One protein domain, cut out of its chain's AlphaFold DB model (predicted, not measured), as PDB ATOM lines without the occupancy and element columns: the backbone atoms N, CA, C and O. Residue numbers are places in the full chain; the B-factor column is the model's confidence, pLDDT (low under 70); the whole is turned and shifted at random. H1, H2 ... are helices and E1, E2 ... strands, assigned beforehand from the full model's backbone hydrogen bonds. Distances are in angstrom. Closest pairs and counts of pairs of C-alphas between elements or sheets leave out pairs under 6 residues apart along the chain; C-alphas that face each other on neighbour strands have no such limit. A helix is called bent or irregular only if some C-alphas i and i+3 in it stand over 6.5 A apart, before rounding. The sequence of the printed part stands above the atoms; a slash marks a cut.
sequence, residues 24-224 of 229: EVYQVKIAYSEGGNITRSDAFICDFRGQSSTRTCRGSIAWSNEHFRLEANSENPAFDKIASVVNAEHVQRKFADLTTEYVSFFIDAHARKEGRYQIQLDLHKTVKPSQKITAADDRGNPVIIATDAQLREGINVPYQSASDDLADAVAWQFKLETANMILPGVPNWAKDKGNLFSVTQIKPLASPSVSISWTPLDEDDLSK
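This is residues 24 to 224 of the 229 residues of an uncharacterized protein of Thalassospira sp. DSM 26710 (UniProt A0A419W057). Two strongly twisted sheets, E2-E1-E11-E9-E7 and E3-E5-E6-E8, lie face to face as a sandwich; a smaller lobe extends from one end of it, a ribbon of E4 and E10 with H1 and H2 by E4 and H4 by E10. The larger sheet is curled like part of a barrel, H3 sits beside E11, H5 lies at the far tip of the small lobe, and H6 lies at the opposite end of the whole. The 201 printed residues run E1 E2 E3 E4 H1 H2 E5 E6 E7 E8 H3 E9 H4 H5 E10 E11 H6, six named helices and eleven named strands, mixed in class, each sheet antiparallel. The whole is loose, radius of gyration of the C-alphas 21.6 A, and elongated, 69 by 38 by 32 A.

E1, residues 25 to 34, and E2, residues 37 to 47, form a hairpin (N 28 to O 44, 2.7 A). E3, residues 54 to 63, comes closest to E2 at the C-alphas of Cys 57 and Cys 46, 5.5 A. E4, residues 68 to 72, and H1, residues 79 to 86, are closest at the C-alphas of Ala 72 and Ala 83, 5.0 A. H2 is residues 89 to 98. E5, residues 101 to 110, is antiparallel to E3 (N 57 to O 107, 2.9 A) and forms a hairpin with E6, residues 116 to 123 (N 108 to O 118, 2.8 A). E7 is residues 127 to 129. E8, residues 142 to 147, is antiparallel to E6 (N 119 to O 144, 2.8 A). H3 is residues 148 to 153. E9, residues 155 to 161, is antiparallel to E7 (N 128 to O 160, 2.8 A). H4, residues 166 to 185, is irregular, C-alphas 177 and 180 being 7.6 A apart; it touches H2 at a shallow tilt of 30 degrees, opposite ways, the closest C-alphas being Phe 95 and Phe 174, 6.8 A. H5, residues 188 to 191, is close to H4 but not clearly touching, C-alphas of Leu 183 and Lys 191 7.0 A apart. E10, residues 197 to 201, is antiparallel to E4 (N 71 to O 198, 2.9 A). E11, residues 208 to 216, is antiparallel to E1 (N 29 to O 213, 2.8 A) and E9 (N 157 to O 210, 2.8 A); H3 is at its sheet's level, height 1.1 A. H6 is residues 219 to 224. Every O i to N i+4 pair is within hydrogen-bond range in H1, H2 and H3; H4 has 12 of 16, H6 0 of 2 but 2 of 3 O i to N i+3 pairs, and H5 is too short.

E1 begins at C-alpha 25 (177.384, 113.075, 177.361) and H6 ends at C-alpha 224 (185.862, 123.391, 181.377). E3 is 30.3 A long and H4 27.4 A.

The C-alphas farthest apart, Lys 113 and Trp 189, are 68.7 A apart. The printed part has no cut, and the link E7 to E8 is long. Mean pLDDT of the printed part is 80.9, and residues 179 to 194 and 219 to 224 are among those under 70.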
ATOM      1  N   GLU A  24     177.714 110.523 174.116       74.00
ATOM      2  CA  GLU A  24     177.453 109.784 175.346       74.00
ATOM      3  C   GLU A  24     177.272 110.744 176.531       74.00
ATOM      4  O   GLU A  24     176.818 110.337 177.591       74.00
ATOM      5  N   VAL A  25     177.556 112.037 176.345       83.69
ATOM      6  CA  VAL A  25     177.384 113.075 177.361       83.69
ATOM      7  C   VAL A  25     176.482 114.181 176.832       83.69
ATOM      8  O   VAL A  25     176.636 114.644 175.701       83.69
ATOM      9  N   TYR A  26     175.534 114.609 177.661       86.69
ATOM     10  CA  TYR A  26     174.549 115.623 177.304       86.69
ATOM     11  C   TYR A  26     174.438 116.685 178.387       86.69
ATOM     12  O   TYR A  26     174.421 116.377 179.578       86.69
ATOM     13  N   GLN A  27     174.252 117.934 177.977       91.50
ATOM     14  CA  GLN A  27     173.679 118.958 178.834       91.50
ATOM     15  C   GLN A  27     172.154 118.853 178.772       91.50
ATOM     16  O   GLN A  27     171.542 119.201 177.765       91.50
ATOM     17  N   VAL A  28     171.533 118.384 179.847       91.00
ATOM     18  CA  VAL A  28     170.081 118.301 180.007       91.00
ATOM     19  C   VAL A  28     169.568 119.586 180.622       91.00
ATOM     20  O   VAL A  28     169.915 119.923 181.748       91.00
ATOM     21  N   LYS A  29     168.706 120.293 179.900       94.31
ATOM     22  CA  LYS A  29     168.019 121.482 180.388       94.31
ATOM     23  C   LYS A  29     166.595 121.126 180.788       94.31
ATOM     24  O   LYS A  29     165.817 120.634 179.969       94.31
ATOM     25  N   ILE A  30     166.251 121.463 182.023       93.50
ATOM     26  CA  ILE A  30     164.888 121.403 182.542       93.50
ATOM     27  C   ILE A  30     164.393 122.830 182.703       93.50
ATOM     28  O   ILE A  30     165.080 123.660 183.300       93.50
ATOM     29  N   ALA A  31     163.206 123.125 182.185       93.12
ATOM     30  CA  ALA A  31     162.560 124.410 182.404       93.12
ATOM     31  C   ALA A  31     161.087 124.234 182.772       93.12
ATOM     32  O   ALA A  31     160.306 123.652 182.020       93.12
ATOM     33  N   TYR A  32     160.725 124.780 183.929       91.00
ATOM     34  CA  TYR A  32     159.356 124.940 184.386       91.00
ATOM     35  C   TYR A  32     158.806 126.259 183.849       91.00
ATOM     36  O   TYR A  32     159.429 127.321 183.980       91.00
ATOM     37  N   SER A  33     157.648 126.166 183.208       90.75
ATOM     38  CA  SER A  33     156.931 127.297 182.644       90.75
ATOM     39  C   SER A  33     155.553 127.398 183.259       90.75
ATOM     40  O   SER A  33     154.890 126.392 183.501       90.75
ATOM     41  N   GLU A  34     155.101 128.627 183.448       87.88
ATOM     42  CA  GLU A  34     153.794 128.920 184.002       87.88
ATOM     43  C   GLU A  34     153.169 130.084 183.225       87.88
ATOM     44  O   GLU A  34     153.802 131.124 183.020       87.88
ATOM     45  N   GLY A  35     151.947 129.899 182.716       82.94
ATOM     46  CA  GLY A  35     151.284 130.926 181.900       82.94
ATOM     47  C   GLY A  35     152.031 131.267 180.602       82.94
ATOM     48  O   GLY A  35     151.923 132.384 180.104       82.94
ATOM     49  N   GLY A  36     152.816 130.321 180.075       78.94
ATOM     50  CA  GLY A  36     153.603 130.481 178.847       78.94
ATOM     51  C   GLY A  36     154.981 131.126 179.031       78.94
ATOM     52  O   GLY A  36     155.729 131.206 178.061       78.94
ATOM     53  N   ASN A  37     155.348 131.537 180.248       85.19
ATOM     54  CA  ASN A  37     156.671 132.085 180.547       85.19
ATOM     55  C   ASN A  37     157.506 131.079 181.338       85.19
ATOM     56  O   ASN A  37     157.009 130.474 182.286       85.19
ATOM     57  N   ILE A  38     158.788 130.942 180.990       84.00
ATOM     58  CA  ILE A  38     159.740 130.153 181.780       84.00
ATOM     59  C   ILE A  38     159.991 130.891 183.096       84.00
ATOM     60  O   ILE A  38     160.504 132.009 183.096       84.00
ATOM     61  N   THR A  39     159.647 130.263 184.216       84.94
ATOM     62  CA  THR A  39     159.829 130.834 185.558       84.94
ATOM     63  C   THR A  39     161.045 130.241 186.262       84.94
ATOM     64  O   THR A  39     161.715 130.942 187.027       84.94
ATOM     65  N   ARG A  40     161.378 128.973 185.987       90.25
ATOM     66  CA  ARG A  40     162.539 128.277 186.560       90.25
ATOM     67  C   ARG A  40     163.219 127.429 185.497       90.25
ATOM     68  O   ARG A  40     162.548 126.745 184.732       90.25
ATOM     69  N   SER A  41     164.546 127.444 185.456       92.56
ATOM     70  CA  SER A  41     165.307 126.553 184.583       92.56
ATOM     71  C   SER A  41     166.681 126.259 185.148       92.56
ATOM     72  O   SER A  41     167.300 127.160 185.711       92.56
ATOM     73  N   ASP A  42     167.169 125.051 184.912       93.38
ATOM     74  CA  ASP A  42     168.529 124.647 185.248       93.38
ATOM     75  C   ASP A  42     169.053 123.653 184.205       93.38
ATOM     76  O   ASP A  42     168.282 123.091 183.416       93.38
ATOM     77  N   ALA A  43     170.369 123.482 184.178       91.81
ATOM     78  CA  ALA A  43     171.056 122.593 183.261       91.81
ATOM     79  C   ALA A  43     171.980 121.636 184.016       91.81
ATOM     80  O   ALA A  43     172.761 122.040 184.875       91.81
ATOM     81  N   PHE A  44     171.920 120.366 183.639       89.94
ATOM     82  CA  PHE A  44     172.616 119.260 184.279       89.94
ATOM     83  C   PHE A  44     173.491 118.563 183.248       89.94
ATOM     84  O   PHE A  44     173.074 118.379 182.108       89.94
ATOM     85  N   ILE A  45     174.700 118.169 183.633       88.69
ATOM     86  CA  ILE A  45     175.559 117.356 182.774       88.69
ATOM     87  C   ILE A  45     175.255 115.892 183.070       88.69
ATOM     88  O   ILE A  45     175.502 115.433 184.180       88.69
ATOM     89  N   CYS A  46     174.710 115.184 182.089       85.25
ATOM     90  CA  CYS A  46     174.399 113.766 182.169       85.25
ATOM     91  C   CYS A  46     175.429 112.978 181.365       85.25
ATOM     92  O   CYS A  46     175.453 113.065 180.135       85.25
ATOM     93  N   ASP A  47     176.265 112.211 182.063       82.75
ATOM     94  CA  ASP A  47     177.233 111.304 181.455       82.75
ATOM     95  C   ASP A  47     176.637 109.897 181.353       82.75
ATOM     96  O   ASP A  47     176.449 109.181 182.338       82.75
ATOM     97  N   PHE A  48     176.327 109.510 180.127       78.75
ATOM     98  CA  PHE A  48     175.963 108.165 179.757       78.75
ATOM     99  C   PHE A  48     177.116 107.537 178.969       78.75
ATOM    100  O   PHE A  48     176.838 107.053 177.881       78.75
ATOM    101  N   ARG A  49     178.365 107.501 179.467       72.25
ATOM    102  CA  ARG A  49     179.505 106.684 178.965       72.25
ATOM    103  C   ARG A  49     179.737 105.427 179.820       72.25
ATOM    104  O   ARG A  49     179.430 105.413 181.006       72.25
ATOM    105  N   GLY A  50     180.289 104.351 179.237       56.09
ATOM    106  CA  GLY A  50     180.779 103.142 179.951       56.09
ATOM    107  C   GLY A  50     179.759 102.172 180.621       56.09
ATOM    108  O   GLY A  50     178.989 102.533 181.504       56.09
ATOM    109  N   GLN A  51     179.780 100.885 180.222       45.97
ATOM    110  CA  GLN A  51     179.112  99.690 180.822       45.97
ATOM    111  C   GLN A  51     177.605  99.393 180.577       45.97
ATOM    112  O   GLN A  51     176.878 100.187 179.991       45.97
ATOM    113  N   SER A  52     177.191  98.164 180.944       52.00
ATOM    114  CA  SER A  52     176.383  97.204 180.159       52.00
ATOM    115  C   SER A  52     174.921  96.945 180.586       52.00
ATOM    116  O   SER A  52     174.341  95.964 180.118       52.00
ATOM    117  N   SER A  53     174.313  97.750 181.467       57.84
ATOM    118  CA  SER A  53     172.939  97.509 181.968       57.84
ATOM    119  C   SER A  53     171.986  98.697 181.751       57.84
ATOM    120  O   SER A  53     171.260  98.702 180.756       57.84
ATOM    121  N   THR A  54     172.009  99.712 182.615       64.69
ATOM    122  CA  THR A  54     171.138 100.905 182.560       64.69
ATOM    123  C   THR A  54     171.882 102.075 183.207       64.69
ATOM    124  O   THR A  54     172.465 101.893 184.277       64.69
ATOM    125  N   ARG A  55     171.910 103.250 182.563       75.44
ATOM    126  CA  ARG A  55     172.559 104.468 183.086       75.44
ATOM    127  C   ARG A  55     171.496 105.497 183.458       75.44
ATOM    128  O   ARG A  55     170.664 105.810 182.613       75.44
ATOM    129  N   THR A  56     171.563 106.031 184.673       81.94
ATOM    130  CA  THR A  56     170.576 106.980 185.204       81.94
ATOM    131  C   THR A  56     171.212 108.348 185.413       81.94
ATOM    132  O   THR A  56     172.194 108.459 186.143       81.94
ATOM    133  N   CYS A  57     170.613 109.392 184.846       86.88
ATOM    134  CA  CYS A  57     170.889 110.778 185.214       86.88
ATOM    135  C   CYS A  57     169.728 111.335 186.035       86.88
ATOM    136  O   CYS A  57     168.566 111.071 185.721       86.88
ATOM    137  N   ARG A  58     170.023 112.122 187.071       91.19
ATOM    138  CA  ARG A  58     168.998 112.746 187.911       91.19
ATOM    139  C   ARG A  58     169.338 114.188 188.232       91.19
ATOM    140  O   ARG A  58     170.503 114.534 188.406       91.19
ATOM    141  N   GLY A  59     168.309 114.997 188.408       89.75
ATOM    142  CA  GLY A  59     168.447 116.371 188.863       89.75
ATOM    143  C   GLY A  59     167.128 116.906 189.387       89.75
ATOM    144  O   GLY A  59     166.072 116.291 189.217       89.75
ATOM    145  N   SER A  60     167.194 118.046 190.064       91.88
ATOM    146  CA  SER A  60     166.014 118.686 190.630       91.88
ATOM    147  C   SER A  60     166.174 120.192 190.704       91.88
ATOM    148  O   SER A  60     167.242 120.679 191.069       91.88
ATOM    149  N   ILE A  61     165.085 120.908 190.452       91.00
ATOM    150  CA  ILE A  61     164.965 122.351 190.666       91.00
ATOM    151  C   ILE A  61     163.866 122.550 191.701       91.00
ATOM    152  O   ILE A  61     162.781 122.008 191.513       91.00
ATOM    153  N   ALA A  62     164.130 123.310 192.764       89.88
ATOM    154  CA  ALA A  62     163.160 123.594 193.821       89.88
ATOM    155  C   ALA A  62     162.993 125.105 194.035       89.88
ATOM    156  O   ALA A  62     163.952 125.868 193.910       89.88
ATOM    157  N   TRP A  63     161.778 125.530 194.364       88.12
ATOM    158  CA  TRP A  63     161.416 126.914 194.673       88.12
ATOM    159  C   TRP A  63     160.277 126.933 195.696       88.12
ATOM    160  O   TRP A  63     159.563 125.951 195.847       88.12
ATOM    161  N   SER A  64     160.093 128.028 196.428       85.50
ATOM    162  CA  SER A  64     159.043 128.133 197.450       85.50
ATOM    163  C   SER A  64     158.387 129.510 197.454       85.50
ATOM    164  O   SER A  64     158.973 130.487 196.986       85.50
ATOM    165  N   ASN A  65     157.177 129.585 198.018       76.31
ATOM    166  CA  ASN A  65     156.456 130.835 198.298       76.31
ATOM    167  C   ASN A  65     156.106 131.718 197.078       76.31
ATOM    168  O   ASN A  65     156.036 132.939 197.207       76.31
ATOM    169  N   GLU A  66     155.869 131.150 195.891       83.69
ATOM    170  CA  GLU A  66     155.517 131.961 194.707       83.69
ATOM    171  C   GLU A  66     154.027 132.291 194.594       83.69
ATOM    172  O   GLU A  66     153.656 133.377 194.148       83.69
ATOM    173  N   HIS A  67     153.172 131.349 194.986       86.38
ATOM    174  CA  HIS A  67     151.724 131.443 194.783       86.38
ATOM    175  C   HIS A  67     150.963 131.844 196.035       86.38
ATOM    176  O   HIS A  67     149.862 132.388 195.943       86.38
ATOM    177  N   PHE A  68     151.556 131.608 197.201       89.88
ATOM    178  CA  PHE A  68     150.877 131.692 198.480       89.88
ATOM    179  C   PHE A  68     151.647 132.566 199.452       89.88
ATOM    180  O   PHE A  68     152.876 132.551 199.495       89.88
ATOM    181  N   ARG A  69     150.895 133.289 200.275       90.94
ATOM    182  CA  ARG A  69     151.414 134.042 201.408       90.94
ATOM    183  C   ARG A  69     150.655 133.642 202.659       90.94
ATOM    184  O   ARG A  69     149.428 133.589 202.650       90.94
ATOM    185  N   LEU A  70     151.394 133.380 203.728       90.56
ATOM    186  CA  LEU A  70     150.828 133.198 205.055       90.56
ATOM    187  C   LEU A  70     150.580 134.563 205.698       90.56
ATOM    188  O   LEU A  70     151.481 135.399 205.751       90.56
ATOM    189  N   GLU A  71     149.377 134.772 206.217       89.75
ATOM    190  CA  GLU A  71     148.960 136.021 206.847       89.75
ATOM    191  C   GLU A  71     148.296 135.743 208.191       89.75
ATOM    192  O   GLU A  71     147.645 134.718 208.385       89.75
ATOM    193  N   ALA A  72     148.444 136.664 209.142       87.38
ATOM    194  CA  ALA A  72     147.611 136.640 210.335       87.38
ATOM    195  C   ALA A  72     146.182 137.048 209.964       87.38
ATOM    196  O   ALA A  72     145.983 137.986 209.193       87.38
ATOM    197  N   ASN A  73     145.185 136.377 210.538       85.31
ATOM    198  CA  ASN A  73     143.797 136.736 210.291       85.31
ATOM    199  C   ASN A  73     143.480 138.075 210.984       85.31
ATOM    200  O   ASN A  73     143.487 138.158 212.214       85.31
ATOM    201  N   SER A  74     143.186 139.111 210.194       86.00
ATOM    202  CA  SER A  74     142.896 140.470 210.675       86.00
ATOM    203  C   SER A  74     141.620 140.587 211.507       86.00
ATOM    204  O   SER A  74     141.474 141.537 212.268       86.00
ATOM    205  N   GLU A  75     140.698 139.632 211.393       85.62
ATOM    206  CA  GLU A  75     139.468 139.586 212.191       85.62
ATOM    207  C   GLU A  75     139.695 138.961 213.577       85.62
ATOM    208  O   GLU A  75     138.804 138.968 214.430       85.62
ATOM    209  N   ASN A  76     140.884 138.401 213.830       82.50
ATOM    210  CA  ASN A  76     141.213 137.822 215.121       82.50
ATOM    211  C   ASN A  76     141.562 138.930 216.138       82.50
ATOM    212  O   ASN A  76     142.475 139.717 215.886       82.50
ATOM    213  N   PRO A  77     140.945 138.969 217.337       81.88
ATOM    214  CA  PRO A  77     141.267 139.989 218.341       81.88
ATOM    215  C   PRO A  77     142.712 139.929 218.872       81.88
ATOM    216  O   PRO A  77     143.149 140.843 219.566       81.88
ATOM    217  N   ALA A  78     143.460 138.859 218.585       80.38
ATOM    218  CA  ALA A  78     144.887 138.732 218.877       80.38
ATOM    219  C   ALA A  78     145.788 139.003 217.652       80.38
ATOM    220  O   ALA A  78     146.951 138.593 217.677       80.38
ATOM    221  N   PHE A  79     145.279 139.672 216.606       84.56
ATOM    222  CA  PHE A  79     145.969 139.908 215.332       84.56
ATOM    223  C   PHE A  79     147.433 140.320 215.497       84.56
ATOM    224  O   PHE A  79     148.294 139.616 214.986       84.56
ATOM    225  N   ASP A  80     147.743 141.367 216.267       84.00
ATOM    226  CA  ASP A  80     149.123 141.867 216.405       84.00
ATOM    227  C   ASP A  80     150.091 140.801 216.941       84.00
ATOM    228  O   ASP A  80     151.224 140.656 216.474       84.00
ATOM    229  N   LYS A  81     149.632 139.995 217.907       80.19
ATOM    230  CA  LYS A  81     150.425 138.890 218.460       80.19
ATOM    231  C   LYS A  81     150.599 137.780 217.434       80.19
ATOM    232  O   LYS A  81     151.692 137.234 217.307       80.19
ATOM    233  N   ILE A  82     149.543 137.452 216.694       81.62
ATOM    234  CA  ILE A  82     149.595 136.407 215.673       81.62
ATOM    235  C   ILE A  82     150.465 136.849 214.495       81.62
ATOM    236  O   ILE A  82     151.267 136.054 214.023       81.62
ATOM    237  N   ALA A  83     150.396 138.112 214.078       86.19
ATOM    238  CA  ALA A  83     151.246 138.690 213.045       86.19
ATOM    239  C   ALA A  83     152.729 138.575 213.420       86.19
ATOM    240  O   ALA A  83     153.543 138.157 212.597       86.19
ATOM    241  N   SER A  84     153.081 138.844 214.682       84.06
ATOM    242  CA  SER A  84     154.448 138.633 215.171       84.06
ATOM    243  C   SER A  84     154.885 137.165 215.115       84.06
ATOM    244  O   SER A  84     156.051 136.902 214.834       84.06
ATOM    245  N   VAL A  85     153.988 136.214 215.394       82.56
ATOM    246  CA  VAL A  85     154.293 134.775 215.337       82.56
ATOM    247  C   VAL A  85     154.392 134.286 213.892       82.56
ATOM    248  O   VAL A  85     155.330 133.572 213.560       82.56
ATOM    249  N   VAL A  86     153.471 134.704 213.020       85.19
ATOM    250  CA  VAL A  86     153.485 134.391 211.583       85.19
ATOM    251  C   VAL A  86     154.793 134.854 210.954       85.19
ATOM    252  O   VAL A  86     155.400 134.097 210.208       85.19
ATOM    253  N   ASN A  87     155.275 136.047 211.304       87.06
ATOM    254  CA  ASN A  87     156.533 136.589 210.789       87.06
ATOM    255  C   ASN A  87     157.792 135.985 211.436       87.06
ATOM    256  O   ASN A  87     158.904 136.342 211.046       87.06
ATOM    257  N   ALA A  88     157.658 135.090 212.419       85.69
ATOM    258  CA  ALA A  88     158.812 134.440 213.019       85.69
ATOM    259  C   ALA A  88     159.503 133.518 212.002       85.69
ATOM    260  O   ALA A  88     158.857 132.742 211.297       85.69
ATOM    261  N   GLU A  89     160.837 133.558 211.971       88.00
ATOM    262  CA  GLU A  89     161.648 132.859 210.965       88.00
ATOM    263  C   GLU A  89     161.319 131.362 210.861       88.00
ATOM    264  O   GLU A  89     161.194 130.819 209.767       88.00
ATOM    265  N   HIS A  90     161.133 130.682 211.993       85.62
ATOM    266  CA  HIS A  90     160.833 129.252 212.012       85.62
ATOM    267  C   HIS A  90     159.441 128.920 211.448       85.62
ATOM    268  O   HIS A  90     159.270 127.851 210.866       85.62
ATOM    269  N   VAL A  91     158.461 129.820 211.594       86.50
ATOM    270  CA  VAL A  91     157.112 129.668 211.025       86.50
ATOM    271  C   VAL A  91     157.168 129.884 209.517       86.50
ATOM    272  O   VAL A  91     156.671 129.053 208.761       86.50
ATOM    273  N   GLN A  92     157.857 130.939 209.077       88.25
ATOM    274  CA  GLN A  92     158.079 131.217 207.657       88.25
ATOM    275  C   GLN A  92     158.865 130.097 206.970       88.25
ATOM    276  O   GLN A  92     158.513 129.699 205.866       88.25
ATOM    277  N   ARG A  93     159.870 129.515 207.633       89.00
ATOM    278  CA  ARG A  93     160.610 128.362 207.105       89.00
ATOM    279  C   ARG A  93     159.709 127.142 206.933       89.00
ATOM    280  O   ARG A  93     159.751 126.511 205.888       89.00
ATOM    281  N   LYS A  94     158.844 126.842 207.907       88.44
ATOM    282  CA  LYS A  94     157.866 125.751 207.774       88.44
ATOM    283  C   LYS A  94     156.859 125.991 206.661       88.44
ATOM    284  O   LYS A  94     156.505 125.056 205.951       88.44
ATOM    285  N   PHE A  95     156.415 127.232 206.495       89.12
ATOM    286  CA  PHE A  95     155.521 127.592 205.403       89.12
ATOM    287  C   PHE A  95     156.222 127.462 204.044       89.12
ATOM    288  O   PHE A  95     155.647 126.912 203.105       89.12
ATOM    289  N   ALA A  96     157.486 127.881 203.964       89.56
ATOM    290  CA  ALA A  96     158.326 127.698 202.791       89.56
ATOM    291  C   ALA A  96     158.512 126.214 202.457       89.56
ATOM    292  O   ALA A  96     158.313 125.843 201.308       89.56
ATOM    293  N   ASP A  97     158.823 125.362 203.437       88.44
ATOM    294  CA  ASP A  97     158.969 123.913 203.239       88.44
ATOM    295  C   ASP A  97     157.667 123.293 202.702       88.44
ATOM    296  O   ASP A  97     157.682 122.522 201.744       88.44
ATOM    297  N   LEU A  98     156.521 123.665 203.285       87.00
ATOM    298  CA  LEU A  98     155.208 123.166 202.874       87.00
ATOM    299  C   LEU A  98     154.842 123.580 201.443       87.00
ATOM    300  O   LEU A  98     154.274 122.786 200.691       87.00
ATOM    301  N   THR A  99     155.141 124.828 201.090       87.69
ATOM    302  CA  THR A  99     154.857 125.409 199.770       87.69
ATOM    303  C   THR A  99     156.017 125.250 198.793       87.69
ATOM    304  O   THR A  99     155.970 125.816 197.702       87.69
ATOM    305  N   THR A 100     157.059 124.498 199.163       88.19
ATOM    306  CA  THR A 100     158.159 124.202 198.254       88.19
ATOM    307  C   THR A 100     157.617 123.347 197.126       88.19
ATOM    308  O   THR A 100     157.072 122.267 197.335       88.19
ATOM    309  N   GLU A 101     157.769 123.843 195.915       85.75
ATOM    310  CA  GLU A 101     157.555 123.109 194.689       85.75
ATOM    311  C   GLU A 101     158.910 122.685 194.142       85.75
ATOM    312  O   GLU A 101     159.933 123.340 194.346       85.75
ATOM    313  N   TYR A 102     158.926 121.553 193.460       88.31
ATOM    314  CA  TYR A 102     160.102 121.119 192.740       88.31
ATOM    315  C   TYR A 102     159.699 120.345 191.498       88.31
ATOM    316  O   TYR A 102     158.611 119.770 191.425       88.31
ATOM    317  N   VAL A 103     160.621 120.322 190.546       89.06
ATOM    318  CA  VAL A 103     160.636 119.398 189.417       89.06
ATOM    319  C   VAL A 103     161.878 118.548 189.594       89.06
ATOM    320  O   VAL A 103     162.985 119.088 189.572       89.06
ATOM    321  N   SER A 104     161.709 117.244 189.770       89.38
ATOM    322  CA  SER A 104     162.802 116.281 189.668       89.38
ATOM    323  C   SER A 104     162.640 115.422 188.431       89.38
ATOM    324  O   SER A 104     161.524 115.107 188.017       89.38
ATOM    325  N   PHE A 105     163.769 115.038 187.848       89.69
ATOM    326  CA  PHE A 105     163.800 114.133 186.713       89.69
ATOM    327  C   PHE A 105     164.739 112.962 186.974       89.69
ATOM    328  O   PHE A 105     165.761 113.108 187.649       89.69
ATOM    329  N   PHE A 106     164.400 111.828 186.370       90.12
ATOM    330  CA  PHE A 106     165.260 110.659 186.242       90.12
ATOM    331  C   PHE A 106     165.241 110.237 184.778       90.12
ATOM    332  O   PHE A 106     164.169 109.980 184.237       90.12
ATOM    333  N   ILE A 107     166.402 110.222 184.128       87.75
ATOM    334  CA  ILE A 107     166.553 109.789 182.738       87.75
ATOM    335  C   ILE A 107     167.373 108.511 182.727       87.75
ATOM    336  O   ILE A 107     168.559 108.540 183.057       87.75
ATOM    337  N   ASP A 108     166.748 107.421 182.302       85.56
ATOM    338  CA  ASP A 108     167.379 106.124 182.131       85.56
ATOM    339  C   ASP A 108     167.672 105.851 180.653       85.56
ATOM    340  O   ASP A 108     166.772 105.778 179.807       85.56
ATOM    341  N   ALA A 109     168.955 105.661 180.352       77.38
ATOM    342  CA  ALA A 109     169.441 105.145 179.083       77.38
ATOM    343  C   ALA A 109     169.663 103.631 179.214       77.38
ATOM    344  O   ALA A 109     170.548 103.166 179.942       77.38
ATOM    345  N   HIS A 110     168.860 102.838 178.505       68.44
ATOM    346  CA  HIS A 110     169.031 101.385 178.466       68.44
ATOM    347  C   HIS A 110     170.123 101.019 177.464       68.44
ATOM    348  O   HIS A 110     170.090 101.452 176.312       68.44
ATOM    349  N   ALA A 111     171.082 100.185 177.880       48.53
ATOM    350  CA  ALA A 111     172.320  99.886 177.146       48.53
ATOM    351  C   ALA A 111     172.136  99.169 175.784       48.53
ATOM    352  O   ALA A 111     173.107  98.764 175.144       48.53
ATOM    353  N   ARG A 112     170.900  99.002 175.300       48.91
ATOM    354  CA  ARG A 112     170.582  98.400 174.002       48.91
ATOM    355  C   ARG A 112     170.009  99.448 173.048       48.91
ATOM    356  O   ARG A 112     168.803  99.547 172.906       48.91
ATOM    357  N   LYS A 113     170.905 100.196 172.394       48.50
ATOM    358  CA  LYS A 113     170.890 100.653 170.979       48.50
ATOM    359  C   LYS A 113     169.600 101.175 170.312       48.50
ATOM    360  O   LYS A 113     169.610 101.362 169.101       48.50
ATOM    361  N   GLU A 114     168.518 101.457 171.025       54.28
ATOM    362  CA  GLU A 114     167.272 101.918 170.393       54.28
ATOM    363  C   GLU A 114     167.135 103.446 170.338       54.28
ATOM    364  O   GLU A 114     166.158 103.945 169.785       54.28
ATOM    365  N   GLY A 115     168.097 104.200 170.887       68.00
ATOM    366  CA  GLY A 115     168.027 105.666 170.917       68.00
ATOM    367  C   GLY A 115     166.787 106.168 171.656       68.00
ATOM    368  O   GLY A 115     166.220 107.188 171.268       68.00
ATOM    369  N   ARG A 116     166.340 105.407 172.665       78.06
ATOM    370  CA  ARG A 116     165.160 105.662 173.491       78.06
ATOM    371  C   ARG A 116     165.559 105.776 174.954       78.06
ATOM    372  O   ARG A 116     166.341 104.968 175.450       78.06
ATOM    373  N   TYR A 117     164.949 106.736 175.623       85.00
ATOM    374  CA  TYR A 117     165.216 107.107 176.999       85.00
ATOM    375  C   TYR A 117     163.912 107.068 177.783       85.00
ATOM    376  O   TYR A 117     162.872 107.524 177.298       85.00
ATOM    377  N   GLN A 118     163.973 106.486 178.976       88.00
ATOM    378  CA  GLN A 118     162.879 106.514 179.937       88.00
ATOM    379  C   GLN A 118     163.069 107.730 180.828       88.00
ATOM    380  O   GLN A 118     164.138 107.910 181.398       88.00
ATOM    381  N   ILE A 119     162.049 108.573 180.921       88.38
ATOM    382  CA  ILE A 119     162.106 109.810 181.688       88.38
ATOM    383  C   ILE A 119     160.986 109.800 182.708       88.38
ATOM    384  O   ILE A 119     159.809 109.884 182.357       88.38
ATOM    385  N   GLN A 120     161.350 109.724 183.976       89.81
ATOM    386  CA  GLN A 120     160.430 109.999 185.062       89.81
ATOM    387  C   GLN A 120     160.506 111.485 185.403       89.81
ATOM    388  O   GLN A 120     161.594 112.033 185.576       89.81
ATOM    389  N   LEU A 121     159.343 112.127 185.494       87.88
ATOM    390  CA  LEU A 121     159.195 113.489 185.986       87.88
ATOM    391  C   LEU A 121     158.318 113.470 187.225       87.88
ATOM    392  O   LEU A 121     157.136 113.136 187.132       87.88
ATOM    393  N   ASP A 122     158.872 113.922 188.342       83.94
ATOM    394  CA  ASP A 122     158.099 114.128 189.556       83.94
ATOM    395  C   ASP A 122     157.973 115.627 189.813       83.94
ATOM    396  O   ASP A 122     158.967 116.347 189.942       83.94
ATOM    397  N   LEU A 123     156.728 116.092 189.877       80.81
ATOM    398  CA  LEU A 123     156.391 117.432 190.339       80.81
ATOM    399  C   LEU A 123     155.668 117.338 191.674       80.81
ATOM    400  O   LEU A 123     154.907 116.400 191.920       80.81
ATOM    401  N   HIS A 124     155.919 118.315 192.542       73.38
ATOM    402  CA  HIS A 124     155.325 118.355 193.872       73.38
ATOM    403  C   HIS A 124     153.805 118.649 193.866       73.38
ATOM    404  O   HIS A 124     153.214 119.052 192.866       73.38
ATOM    405  N   LYS A 125     153.198 118.452 195.047       68.69
ATOM    406  CA  LYS A 125     151.774 118.313 195.421       68.69
ATOM    407  C   LYS A 125     150.756 119.262 194.781       68.69
ATOM    408  O   LYS A 125     149.567 118.952 194.818       68.69
ATOM    409  N   THR A 126     151.169 120.422 194.283       74.62
ATOM    410  CA  THR A 126     150.253 121.469 193.810       74.62
ATOM    411  C   THR A 126     149.755 121.213 192.392       74.62
ATOM    412  O   THR A 126     148.701 121.720 192.003       74.62
ATOM    413  N   VAL A 127     150.455 120.361 191.639       79.50
ATOM    414  CA  VAL A 127     150.132 120.043 190.250       79.50
ATOM    415  C   VAL A 127     150.097 118.537 190.001       79.50
ATOM    416  O   VAL A 127     150.707 117.741 190.708       79.50
ATOM    417  N   LYS A 128     149.367 118.132 188.964       80.88
ATOM    418  CA  LYS A 128     149.307 116.758 188.455       80.88
ATOM    419  C   LYS A 128     149.427 116.759 186.931       80.88
ATOM    420  O   LYS A 128     149.037 117.752 186.311       80.88
ATOM    421  N   PRO A 129     149.941 115.687 186.303       80.75
ATOM    422  CA  PRO A 129     149.967 115.585 184.845       80.75
ATOM    423  C   PRO A 129     148.567 115.815 184.261       80.75
ATOM    424  O   PRO A 129     147.587 115.251 184.758       80.75
ATOM    425  N   SER A 130     148.450 116.658 183.230       80.38
ATOM    426  CA  SER A 130     147.150 116.916 182.587       80.38
ATOM    427  C   SER A 130     146.728 115.780 181.653       80.38
ATOM    428  O   SER A 130     145.543 115.587 181.388       80.38
ATOM    429  N   GLN A 131     147.699 114.990 181.192       74.88
ATOM    430  CA  GLN A 131     147.486 113.795 180.391       74.88
ATOM    431  C   GLN A 131     147.904 112.553 181.169       74.88
ATOM    432  O   GLN A 131     148.861 112.564 181.946       74.88
ATOM    433  N   LYS A 132     147.186 111.452 180.934       68.38
ATOM    434  CA  LYS A 132     147.561 110.154 181.487       68.38
ATOM    435  C   LYS A 132     148.827 109.677 180.779       68.38
ATOM    436  O   LYS A 132     148.774 109.325 179.604       68.38
ATOM    437  N   ILE A 133     149.943 109.656 181.498       72.88
ATOM    438  CA  ILE A 133     151.167 108.996 181.042       72.88
ATOM    439  C   ILE A 133     150.844 107.502 180.899       72.88
ATOM    440  O   ILE A 133     150.357 106.873 181.839       72.88
ATOM    441  N   THR A 134     151.005 106.963 179.690       71.94
ATOM    442  CA  THR A 134     150.566 105.602 179.341       71.94
ATOM    443  C   THR A 134     151.663 104.554 179.478       71.94
ATOM    444  O   THR A 134     151.343 103.370 179.563       71.94
ATOM    445  N   ALA A 135     152.930 104.966 179.501       82.88
ATOM    446  CA  ALA A 135     154.056 104.078 179.741       82.88
ATOM    447  C   ALA A 135     154.400 104.035 181.234       82.88
ATOM    448  O   ALA A 135     154.214 105.015 181.959       82.88
ATOM    449  N   ALA A 136     154.898 102.886 181.675       83.19
ATOM    450  CA  ALA A 136     155.366 102.679 183.031       83.19
ATOM    451  C   ALA A 136     156.728 101.976 183.025       83.19
ATOM    452  O   ALA A 136     157.025 101.224 182.092       83.19
ATOM    453  N   ASP A 137     157.544 102.245 184.042       80.31
ATOM    454  CA  ASP A 137     158.769 101.491 184.304       80.31
ATOM    455  C   ASP A 137     158.454 100.070 184.817       80.31
ATOM    456  O   ASP A 137     157.298  99.701 185.049       80.31
ATOM    457  N   ASP A 138     159.496  99.273 185.053       78.12
ATOM    458  CA  ASP A 138     159.371  97.902 185.571       78.12
ATOM    459  C   ASP A 138     158.725  97.828 186.971       78.12
ATOM    460  O   ASP A 138     158.365  96.747 187.444       78.12
ATOM    461  N   ARG A 139     158.579  98.966 187.660       79.94
ATOM    462  CA  ARG A 139     157.965  99.101 188.988       79.94
ATOM    463  C   ARG A 139     156.546  99.672 188.924       79.94
ATOM    464  O   ARG A 139     155.901  99.785 189.966       79.94
ATOM    465  N   GLY A 140     156.038  99.992 187.734       79.94
ATOM    466  CA  GLY A 140     154.713 100.571 187.526       79.94
ATOM    467  C   GLY A 140     154.647 102.093 187.688       79.94
ATOM    468  O   GLY A 140     153.544 102.643 187.677       79.94
ATOM    469  N   ASN A 141     155.782 102.784 187.828       82.00
ATOM    470  CA  ASN A 141     155.820 104.244 187.887       82.00
ATOM    471  C   ASN A 141     155.617 104.834 186.489       82.00
ATOM    472  O   ASN A 141     156.192 104.318 185.532       82.00
ATOM    473  N   PRO A 142     154.836 105.917 186.340       83.88
ATOM    474  CA  PRO A 142     154.617 106.547 185.046       83.88
ATOM    475  C   PRO A 142     155.918 107.144 184.491       83.88
ATOM    476  O   PRO A 142     156.579 107.934 185.163       83.88
ATOM    477  N   VAL A 143     156.249 106.817 183.241       87.50
ATOM    478  CA  VAL A 143     157.438 107.336 182.546       87.50
ATOM    479  C   VAL A 143     157.100 107.839 181.149       87.50
ATOM    480  O   VAL A 143     156.186 107.355 180.485       87.50
ATOM    481  N   ILE A 144     157.872 108.807 180.675       88.88
ATOM    482  CA  ILE A 144     157.839 109.304 179.303       88.88
ATOM    483  C   ILE A 144     158.920 108.570 178.517       88.88
ATOM    484  O   ILE A 144     160.066 108.500 178.951       88.88
ATOM    485  N   ILE A 145     158.564 108.031 177.352       87.81
ATOM    486  CA  ILE A 145     159.531 107.432 176.429       87.81
ATOM    487  C   ILE A 145     159.864 108.454 175.353       87.81
ATOM    488  O   ILE A 145     158.972 108.914 174.641       87.81
ATOM    489  N   ALA A 146     161.143 108.784 175.232       88.12
ATOM    490  CA  ALA A 146     161.632 109.824 174.341       88.12
ATOM    491  C   ALA A 146     162.805 109.330 173.497       88.12
ATOM    492  O   ALA A 146     163.619 108.545 173.977       88.12
ATOM    493  N   THR A 147     162.922 109.799 172.257       86.88
ATOM    494  CA  THR A 147     164.119 109.585 171.436       86.88
ATOM    495  C   THR A 147     165.119 110.729 171.577       86.88
ATOM    496  O   THR A 147     164.763 111.819 172.022       86.88
ATOM    497  N   ASP A 148     166.364 110.510 171.142       84.69
ATOM    498  CA  ASP A 148     167.374 111.581 171.090       84.69
ATOM    499  C   ASP A 148     166.891 112.795 170.276       84.69
ATOM    500  O   ASP A 148     166.996 113.929 170.733       84.69
ATOM    501  N   ALA A 149     166.283 112.565 169.106       86.50
ATOM    502  CA  ALA A 149     165.746 113.643 168.275       86.50
ATOM    503  C   ALA A 149     164.664 114.453 169.009       86.50
ATOM    504  O   ALA A 149     164.716 115.680 169.018       86.50
ATOM    505  N   GLN A 150     163.736 113.773 169.692       90.19
ATOM    506  CA  GLN A 150     162.689 114.439 170.474       90.19
ATOM    507  C   GLN A 150     163.269 115.254 171.634       90.19
ATOM    508  O   GLN A 150     162.772 116.333 171.935       90.19
ATOM    509  N   LEU A 151     164.329 114.767 172.282       89.38
ATOM    510  CA  LEU A 151     164.977 115.483 173.380       89.38
ATOM    511  C   LEU A 151     165.831 116.659 172.901       89.38
ATOM    512  O   LEU A 151     165.925 117.659 173.607       89.38
ATOM    513  N   ARG A 152     166.397 116.601 171.695       88.56
ATOM    514  CA  ARG A 152     167.048 117.766 171.073       88.56
ATOM    515  C   ARG A 152     166.048 118.848 170.677       88.56
ATOM    516  O   ARG A 152     166.341 120.026 170.846       88.56
ATOM    517  N   GLU A 153     164.881 118.460 170.164       91.75
ATOM    518  CA  GLU A 153     163.782 119.393 169.862       91.75
ATOM    519  C   GLU A 153     163.140 119.960 171.135       91.75
ATOM    520  O   GLU A 153     162.703 121.110 171.164       91.75
ATOM    521  N   GLY A 154     163.137 119.164 172.203       91.25
ATOM    522  CA  GLY A 154     162.527 119.490 173.478       91.25
ATOM    523  C   GLY A 154     161.131 118.890 173.602       91.25
ATOM    524  O   GLY A 154     160.259 119.060 172.750       91.25
ATOM    525  N   ILE A 155     160.898 118.208 174.716       91.38
ATOM    526  CA  ILE A 155     159.605 117.627 175.067       91.38
ATOM    527  C   ILE A 155     158.955 118.527 176.098       91.38
ATOM    528  O   ILE A 155     159.570 118.840 177.114       91.38
ATOM    529  N   ASN A 156     157.704 118.909 175.856       91.38
ATOM    530  CA  ASN A 156     156.915 119.690 176.796       91.38
ATOM    531  C   ASN A 156     155.797 118.837 177.394       91.38
ATOM    532  O   ASN A 156     154.966 118.284 176.673       91.38
ATOM    533  N   VAL A 157     155.764 118.766 178.719       90.19
ATOM    534  CA  VAL A 157     154.814 117.971 179.490       90.19
ATOM    535  C   VAL A 157     153.874 118.926 180.216       90.19
ATOM    536  O   VAL A 157     154.315 119.643 181.118       90.19
ATOM    537  N   PRO A 158     152.593 118.993 179.823       90.44
ATOM    538  CA  PRO A 158     151.628 119.864 180.475       90.44
ATOM    539  C   PRO A 158     151.142 119.275 181.806       90.44
ATOM    540  O   PRO A 158     150.863 118.081 181.933       90.44
ATOM    541  N   TYR A 159     150.967 120.155 182.783       87.62
ATOM    542  CA  TYR A 159     150.411 119.863 184.098       87.62
ATOM    543  C   TYR A 159     149.127 120.673 184.310       87.62
ATOM    544  O   TYR A 159     148.760 121.534 183.509       87.62
ATOM    545  N   GLN A 160     148.405 120.361 185.376       86.31
ATOM    546  CA  GLN A 160     147.221 121.084 185.831       86.31
ATOM    547  C   GLN A 160     147.199 121.116 187.357       86.31
ATOM    548  O   GLN A 160     147.878 120.308 187.991       86.31
ATOM    549  N   SER A 161     146.396 122.001 187.947       81.38
ATOM    550  CA  SER A 161     146.245 122.050 189.404       81.38
ATOM    551  C   SER A 161     145.792 120.698 189.965       81.38
ATOM    552  O   SER A 161     144.944 120.005 189.389       81.38
ATOM    553  N   ALA A 162     146.365 120.299 191.099       81.44
ATOM    554  CA  ALA A 162     145.978 119.074 191.783       81.44
ATOM    555  C   ALA A 162     144.568 119.183 192.395       81.44
ATOM    556  O   ALA A 162     143.816 118.203 192.339       81.44
ATOM    557  N   SER A 163     144.215 120.375 192.895       77.56
ATOM    558  CA  SER A 163     142.949 120.724 193.559       77.56
ATOM    559  C   SER A 163     142.384 122.039 193.015       77.56
ATOM    560  O   SER A 163     143.150 122.932 192.651       77.56
ATOM    561  N   ASP A 164     141.059 122.176 193.011       77.06
ATOM    562  CA  ASP A 164     140.383 123.438 192.679       77.06
ATOM    563  C   ASP A 164     140.525 124.479 193.806       77.06
ATOM    564  O   ASP A 164     140.484 125.677 193.546       77.06
ATOM    565  N   ASP A 165     140.758 124.024 195.044       83.62
ATOM    566  CA  ASP A 165     140.923 124.869 196.230       83.62
ATOM    567  C   ASP A 165     142.267 124.598 196.915       83.62
ATOM    568  O   ASP A 165     142.398 123.818 197.865       83.62
ATOM    569  N   LEU A 166     143.322 125.159 196.328       82.56
ATOM    570  CA  LEU A 166     144.686 124.888 196.763       82.56
ATOM    571  C   LEU A 166     145.087 125.717 197.990       82.56
ATOM    572  O   LEU A 166     145.849 125.237 198.823       82.56
ATOM    573  N   ALA A 167     144.560 126.938 198.116       83.19
ATOM    574  CA  ALA A 167     144.849 127.817 199.245       83.19
ATOM    575  C   ALA A 167     144.308 127.228 200.555       83.19
ATOM    576  O   ALA A 167     145.060 127.149 201.529       83.19
ATOM    577  N   ASP A 168     143.072 126.718 200.558       83.69
ATOM    578  CA  ASP A 168     142.491 126.096 201.749       83.69
ATOM    579  C   ASP A 168     143.186 124.774 202.088       83.69
ATOM    580  O   ASP A 168     143.448 124.494 203.261       83.69
ATOM    581  N   ALA A 169     143.577 123.987 201.080       84.25
ATOM    582  CA  ALA A 169     144.359 122.768 201.290       84.25
ATOM    583  C   ALA A 169     145.723 123.065 201.943       84.25
ATOM    584  O   ALA A 169     146.109 122.401 202.911       84.25
ATOM    585  N   VAL A 170     146.435 124.090 201.460       85.94
ATOM    586  CA  VAL A 170     147.708 124.546 202.041       85.94
ATOM    587  C   VAL A 170     147.487 125.094 203.450       85.94
ATOM    588  O   VAL A 170     148.226 124.727 204.362       85.94
ATOM    589  N   ALA A 171     146.461 125.923 203.664       84.69
ATOM    590  CA  ALA A 171     146.130 126.475 204.977       84.69
ATOM    591  C   ALA A 171     145.837 125.374 206.004       84.69
ATOM    592  O   ALA A 171     146.339 125.412 207.131       84.69
ATOM    593  N   TRP A 172     145.053 124.370 205.611       83.31
ATOM    594  CA  TRP A 172     144.717 123.233 206.457       83.31
ATOM    595  C   TRP A 172     145.949 122.389 206.796       83.31
ATOM    596  O   TRP A 172     146.181 122.094 207.971       83.31
ATOM    597  N   GLN A 173     146.778 122.060 205.803       84.69
ATOM    598  CA  GLN A 173     148.003 121.290 206.024       84.69
ATOM    599  C   GLN A 173     148.985 122.057 206.919       84.69
ATOM    600  O   GLN A 173     149.518 121.502 207.881       84.69
ATOM    601  N   PHE A 174     149.159 123.357 206.669       85.62
ATOM    602  CA  PHE A 174     149.996 124.219 207.496       85.62
ATOM    603  C   PHE A 174     149.520 124.230 208.946       85.62
ATOM    604  O   PHE A 174     150.324 124.104 209.869       85.62
ATOM    605  N   LYS A 175     148.204 124.306 209.163       79.81
ATOM    606  CA  LYS A 175     147.603 124.226 210.494       79.81
ATOM    607  C   LYS A 175     147.902 122.918 211.199       79.81
ATOM    608  O   LYS A 175     148.242 122.955 212.378       79.81
ATOM    609  N   LEU A 176     147.797 121.788 210.508       79.56
ATOM    610  CA  LEU A 176     148.132 120.495 211.097       79.56
ATOM    611  C   LEU A 176     149.609 120.409 211.489       79.56
ATOM    612  O   LEU A 176     149.920 119.967 212.593       79.56
ATOM    613  N   GLU A 177     150.510 120.861 210.616       77.62
ATOM    614  CA  GLU A 177     151.956 120.758 210.840       77.62
ATOM    615  C   GLU A 177     152.479 121.746 211.890       77.62
ATOM    616  O   GLU A 177     153.448 121.454 212.592       77.62
ATOM    617  N   THR A 178     151.835 122.907 212.030       74.19
ATOM    618  CA  THR A 178     152.341 124.017 212.855       74.19
ATOM    619  C   THR A 178     151.465 124.378 214.046       74.19
ATOM    620  O   THR A 178     151.833 125.279 214.804       74.19
ATOM    621  N   ALA A 179     150.368 123.649 214.293       66.75
ATOM    622  CA  ALA A 179     149.543 123.823 215.490       66.75
ATOM    623  C   ALA A 179     150.420 123.910 216.752       66.75
ATOM    624  O   ALA A 179     150.332 124.861 217.520       66.75
ATOM    625  N   ASN A 180     151.384 123.011 216.922       64.75
ATOM    626  CA  ASN A 180     152.239 123.020 218.113       64.75
ATOM    627  C   ASN A 180     153.279 124.157 218.152       64.75
ATOM    628  O   ASN A 180     153.839 124.416 219.212       64.75
ATOM    629  N   MET A 181     153.536 124.841 217.032       65.94
ATOM    630  CA  MET A 181     154.524 125.925 216.924       65.94
ATOM    631  C   MET A 181     153.897 127.308 217.132       65.94
ATOM    632  O   MET A 181     154.504 128.173 217.755       65.94
ATOM    633  N   ILE A 182     152.667 127.510 216.652       65.94
ATOM    634  CA  ILE A 182     151.963 128.802 216.723       65.94
ATOM    635  C   ILE A 182     151.184 128.930 218.043       65.94
ATOM    636  O   ILE A 182     151.108 130.008 218.633       65.94
ATOM    637  N   LEU A 183     150.626 127.827 218.552       66.62
ATOM    638  CA  LEU A 183     149.762 127.841 219.736       66.62
ATOM    639  C   LEU A 183     150.464 128.199 221.068       66.62
ATOM    640  O   LEU A 183     149.783 128.765 221.922       66.62
ATOM    641  N   PRO A 184     151.763 127.940 221.318       69.19
ATOM    642  CA  PRO A 184     152.384 128.290 222.602       69.19
ATOM    643  C   PRO A 184     152.437 129.799 222.896       69.19
ATOM    644  O   PRO A 184     152.362 130.190 224.057       69.19
ATOM    645  N   GLY A 185     152.524 130.649 221.863       63.72
ATOM    646  CA  GLY A 185     152.595 132.114 222.003       63.72
ATOM    647  C   GLY A 185     151.242 132.838 221.977       63.72
ATOM    648  O   GLY A 185     151.174 134.040 222.233       63.72
ATOM    649  N   VAL A 186     150.155 132.123 221.673       67.75
ATOM    650  CA  VAL A 186     148.814 132.695 221.499       67.75
ATOM    651  C   VAL A 186     147.952 132.386 222.735       67.75
ATOM    652  O   VAL A 186     147.972 131.254 223.214       67.75
ATOM    653  N   PRO A 187     147.183 133.342 223.293       67.12
ATOM    654  CA  PRO A 187     146.266 133.068 224.404       67.12
ATOM    655  C   PRO A 187     145.199 132.027 224.042       67.12
ATOM    656  O   PRO A 187     144.703 132.029 222.920       67.12
ATOM    657  N   ASN A 188     144.787 131.176 224.989       69.81
ATOM    658  CA  ASN A 188     143.835 130.083 224.720       69.81
ATOM    659  C   ASN A 188     142.510 130.556 224.094       69.81
ATOM    660  O   ASN A 188     142.062 129.952 223.129       69.81
ATOM    661  N   TRP A 189     141.962 131.692 224.535       63.75
ATOM    662  CA  TRP A 189     140.733 132.267 223.964       63.75
ATOM    663  C   TRP A 189     140.853 132.642 222.475       63.75
ATOM    664  O   TRP A 189     139.846 132.720 221.777       63.75
ATOM    665  N   ALA A 190     142.073 132.877 221.978       63.72
ATOM    666  CA  ALA A 190     142.331 133.188 220.575       63.72
ATOM    667  C   ALA A 190     142.538 131.924 219.717       63.72
ATOM    668  O   ALA A 190     142.484 132.013 218.491       63.72
ATOM    669  N   LYS A 191     142.741 130.747 220.336       66.12
ATOM    670  CA  LYS A 191     142.975 129.455 219.657       66.12
ATOM    671  C   LYS A 191     141.690 128.784 219.177       66.12
ATOM    672  O   LYS A 191     141.712 128.078 218.171       66.12
ATOM    673  N   ASP A 192     140.580 129.030 219.868       57.44
ATOM    674  CA  ASP A 192     139.359 128.211 219.797       57.44
ATOM    675  C   ASP A 192     138.551 128.328 218.495       57.44
ATOM    676  O   ASP A 192     137.485 127.733 218.375       57.44
ATOM    677  N   LYS A 193     139.032 129.067 217.488       51.31
ATOM    678  CA  LYS A 193     138.255 129.307 216.260       51.31
ATOM    679  C   LYS A 193     138.927 128.926 214.955       51.31
ATOM    680  O   LYS A 193     138.346 129.156 213.909       51.31
ATOM    681  N   GLY A 194     140.141 128.375 214.967       58.28
ATOM    682  CA  GLY A 194     140.826 128.028 213.715       58.28
ATOM    683  C   GLY A 194     141.153 129.216 212.796       58.28
ATOM    684  O   GLY A 194     141.745 128.990 211.750       58.28
ATOM    685  N   ASN A 195     140.848 130.442 213.228       70.31
ATOM    686  CA  ASN A 195     141.024 131.707 212.518       70.31
ATOM    687  C   ASN A 195     142.293 132.427 212.997       70.31
ATOM    688  O   ASN A 195     142.258 133.614 213.304       70.31
ATOM    689  N   LEU A 196     143.397 131.702 213.187       79.88
ATOM    690  CA  LEU A 196     144.659 132.326 213.606       79.88
ATOM    691  C   LEU A 196     145.350 132.978 212.409       79.88
ATOM    692  O   LEU A 196     145.730 134.144 212.452       79.88
ATOM    693  N   PHE A 197     145.457 132.234 211.319       80.69
ATOM    694  CA  PHE A 197     146.104 132.658 210.091       80.69
ATOM    695  C   PHE A 197     145.236 132.284 208.894       80.69
ATOM    696  O   PHE A 197     144.350 131.433 208.994       80.69
ATOM    697  N   SER A 198     145.519 132.924 207.772       84.56
ATOM    698  CA  SER A 198     144.983 132.621 206.453       84.56
ATOM    699  C   SER A 198     146.144 132.391 205.490       84.56
ATOM    700  O   SER A 198     147.236 132.934 205.669       84.56
ATOM    701  N   VAL A 199     145.917 131.563 204.475       87.81
ATOM    702  CA  VAL A 199     146.820 131.470 203.328       87.81
ATOM    703  C   VAL A 199     146.128 132.164 202.176       87.81
ATOM    704  O   VAL A 199     145.067 131.738 201.733       87.81
ATOM    705  N   THR A 200     146.730 133.246 201.708       88.00
ATOM    706  CA  THR A 200     146.186 134.043 200.616       88.00
ATOM    707  C   THR A 200     146.942 133.693 199.345       88.00
ATOM    708  O   THR A 200     148.178 133.715 199.316       88.00
ATOM    709  N   GLN A 201     146.209 133.369 198.282       87.38
ATOM    710  CA  GLN A 201     146.800 133.204 196.962       87.38
ATOM    711  C   GLN A 201     147.170 134.583 196.410       87.38
ATOM    712  O   GLN A 201     146.305 135.396 196.095       87.38
ATOM    713  N   ILE A 202     148.469 134.859 196.318       89.12
ATOM    714  CA  ILE A 202     149.002 136.142 195.835       89.12
ATOM    715  C   ILE A 202     149.242 136.140 194.325       89.12
ATOM    716  O   ILE A 202     149.317 137.202 193.708       89.12
ATOM    717  N   LYS A 203     149.344 134.950 193.724       85.81
ATOM    718  CA  LYS A 203     149.515 134.756 192.287       85.81
ATOM    719  C   LYS A 203     148.701 133.534 191.842       85.81
ATOM    720  O   LYS A 203     148.889 132.456 192.417       85.81
ATOM    721  N   PRO A 204     147.807 133.665 190.841       79.81
ATOM    722  CA  PRO A 204     147.064 132.525 190.318       79.81
ATOM    723  C   PRO A 204     148.033 131.469 189.777       79.81
ATOM    724  O   PRO A 204     149.037 131.828 189.166       79.81
ATOM    725  N   LEU A 205     147.719 130.191 190.005       77.25
ATOM    726  CA  LEU A 205     148.402 129.074 189.353       77.25
ATOM    727  C   LEU A 205     147.916 129.022 187.904       77.25
ATOM    728  O   LEU A 205     146.795 128.590 187.630       77.25
ATOM    729  N   ALA A 206     148.723 129.535 186.983       82.19
ATOM    730  CA  ALA A 206     148.457 129.407 185.557       82.19
ATOM    731  C   ALA A 206     148.855 128.003 185.078       82.19
ATOM    732  O   ALA A 206     149.588 127.297 185.763       82.19
ATOM    733  N   SER A 207     148.378 127.588 183.899       84.56
ATOM    734  CA  SER A 207     148.660 126.256 183.347       84.56
ATOM    735  C   SER A 207     150.172 125.979 183.314       84.56
ATOM    736  O   SER A 207     150.878 126.639 182.538       84.56
ATOM    737  N   PRO A 208     150.673 125.041 184.139       88.69
ATOM    738  CA  PRO A 208     152.093 124.761 184.221       88.69
ATOM    739  C   PRO A 208     152.529 123.757 183.158       88.69
ATOM    740  O   PRO A 208     151.768 122.876 182.747       88.69
ATOM    741  N   SER A 209     153.785 123.847 182.736       90.75
ATOM    742  CA  SER A 209     154.415 122.816 181.919       90.75
ATOM    743  C   SER A 209     155.892 122.653 182.252       90.75
ATOM    744  O   SER A 209     156.569 123.600 182.649       90.75
ATOM    745  N   VAL A 210     156.396 121.435 182.081       91.81
ATOM    746  CA  VAL A 210     157.825 121.134 182.192       91.81
ATOM    747  C   VAL A 210     158.353 120.796 180.823       91.81
ATOM    748  O   VAL A 210     157.873 119.869 180.176       91.81
ATOM    749  N   SER A 211     159.371 121.535 180.410       92.56
ATOM    750  CA  SER A 211     160.143 121.220 179.223       92.56
ATOM    751  C   SER A 211     161.446 120.533 179.609       92.56
ATOM    752  O   SER A 211     162.164 120.995 180.498       92.56
ATOM    753  N   ILE A 212     161.731 119.424 178.934       93.00
ATOM    754  CA  ILE A 212     163.016 118.736 178.980       93.00
ATOM    755  C   ILE A 212     163.615 118.832 177.593       93.00
ATOM    756  O   ILE A 212     162.979 118.455 176.612       93.00
ATOM    757  N   SER A 213     164.845 119.305 177.520       93.38
ATOM    758  CA  SER A 213     165.631 119.244 176.296       93.38
ATOM    759  C   SER A 213     167.053 118.862 176.631       93.38
ATOM    760  O   SER A 213     167.475 118.981 177.783       93.38
ATOM    761  N   TRP A 214     167.807 118.434 175.634       91.69
ATOM    762  CA  TRP A 214     169.226 118.242 175.826       91.69
ATOM    763  C   TRP A 214     170.059 118.641 174.627       91.69
ATOM    764  O   TRP A 214     169.580 118.770 173.501       91.69
ATOM    765  N   THR A 215     171.334 118.875 174.887       89.81
ATOM    766  CA  THR A 215     172.323 119.198 173.869       89.81
ATOM    767  C   THR A 215     173.518 118.275 174.063       89.81
ATOM    768  O   THR A 215     174.026 118.195 175.182       89.81
ATOM    769  N   PRO A 216     173.951 117.553 173.017       86.31
ATOM    770  CA  PRO A 216     175.215 116.831 173.027       86.31
ATOM    771  C   PRO A 216     176.378 117.689 173.508       86.31
ATOM    772  O   PRO A 216     176.455 118.860 173.141       86.31
ATOM    773  N   LEU A 217     177.293 117.092 174.260       81.56
ATOM    774  CA  LEU A 217     178.576 117.700 174.585       81.56
ATOM    775  C   LEU A 217     179.706 116.880 173.976       81.56
ATOM    776  O   LEU A 217     179.700 115.651 174.068       81.56
ATOM    777  N   ASP A 218     180.675 117.578 173.388       72.06
ATOM    778  CA  ASP A 218     181.925 116.963 172.962       72.06
ATOM    779  C   ASP A 218     182.836 116.753 174.182       72.06
ATOM    780  O   ASP A 218     182.812 117.520 175.148       72.06
ATOM    781  N   GLU A 219     183.656 115.699 174.163       61.47
ATOM    782  CA  GLU A 219     184.497 115.328 175.313       61.47
ATOM    783  C   GLU A 219     185.492 116.432 175.715       61.47
ATOM    784  O   GLU A 219     185.821 116.568 176.896       61.47
ATOM    785  N   ASP A 220     185.908 117.267 174.760       59.97
ATOM    786  CA  ASP A 220     186.792 118.412 174.993       59.97
ATOM    787  C   ASP A 220     186.121 119.526 175.823       59.97
ATOM    788  O   ASP A 220     186.806 120.268 176.542       59.97
ATOM    789  N   ASP A 221     184.788 119.624 175.794       57.25
ATOM    790  CA  ASP A 221     184.023 120.644 176.522       57.25
ATOM    791  C   ASP A 221     183.876 120.329 178.018       57.25
ATOM    792  O   ASP A 221     183.681 121.240 178.829       57.25
ATOM    793  N   LEU A 222     184.050 119.064 178.419       56.94
ATOM    794  CA  LEU A 222     183.992 118.627 179.821       56.94
ATOM    795  C   LEU A 222     185.173 119.114 180.662       56.94
ATOM    796  O   LEU A 222     185.057 119.266 181.875       56.94
ATOM    797  N   SER A 223     186.308 119.411 180.025       54.00
ATOM    798  CA  SER A 223     187.502 119.943 180.696       54.00
ATOM    799  C   SER A 223     187.316 121.359 181.271       54.00
ATOM    800  O   SER A 223     188.192 121.858 181.977       54.00
ATOM    801  N   LYS A 224     186.183 122.012 180.975       54.06
ATOM    802  CA  LYS A 224     185.862 123.391 181.377       54.06
ATOM    803  C   LYS A 224     184.674 123.494 182.341       54.06
ATOM    804  O   LYS A 224     184.297 124.608 182.706       54.06
TER     805      LYS A 224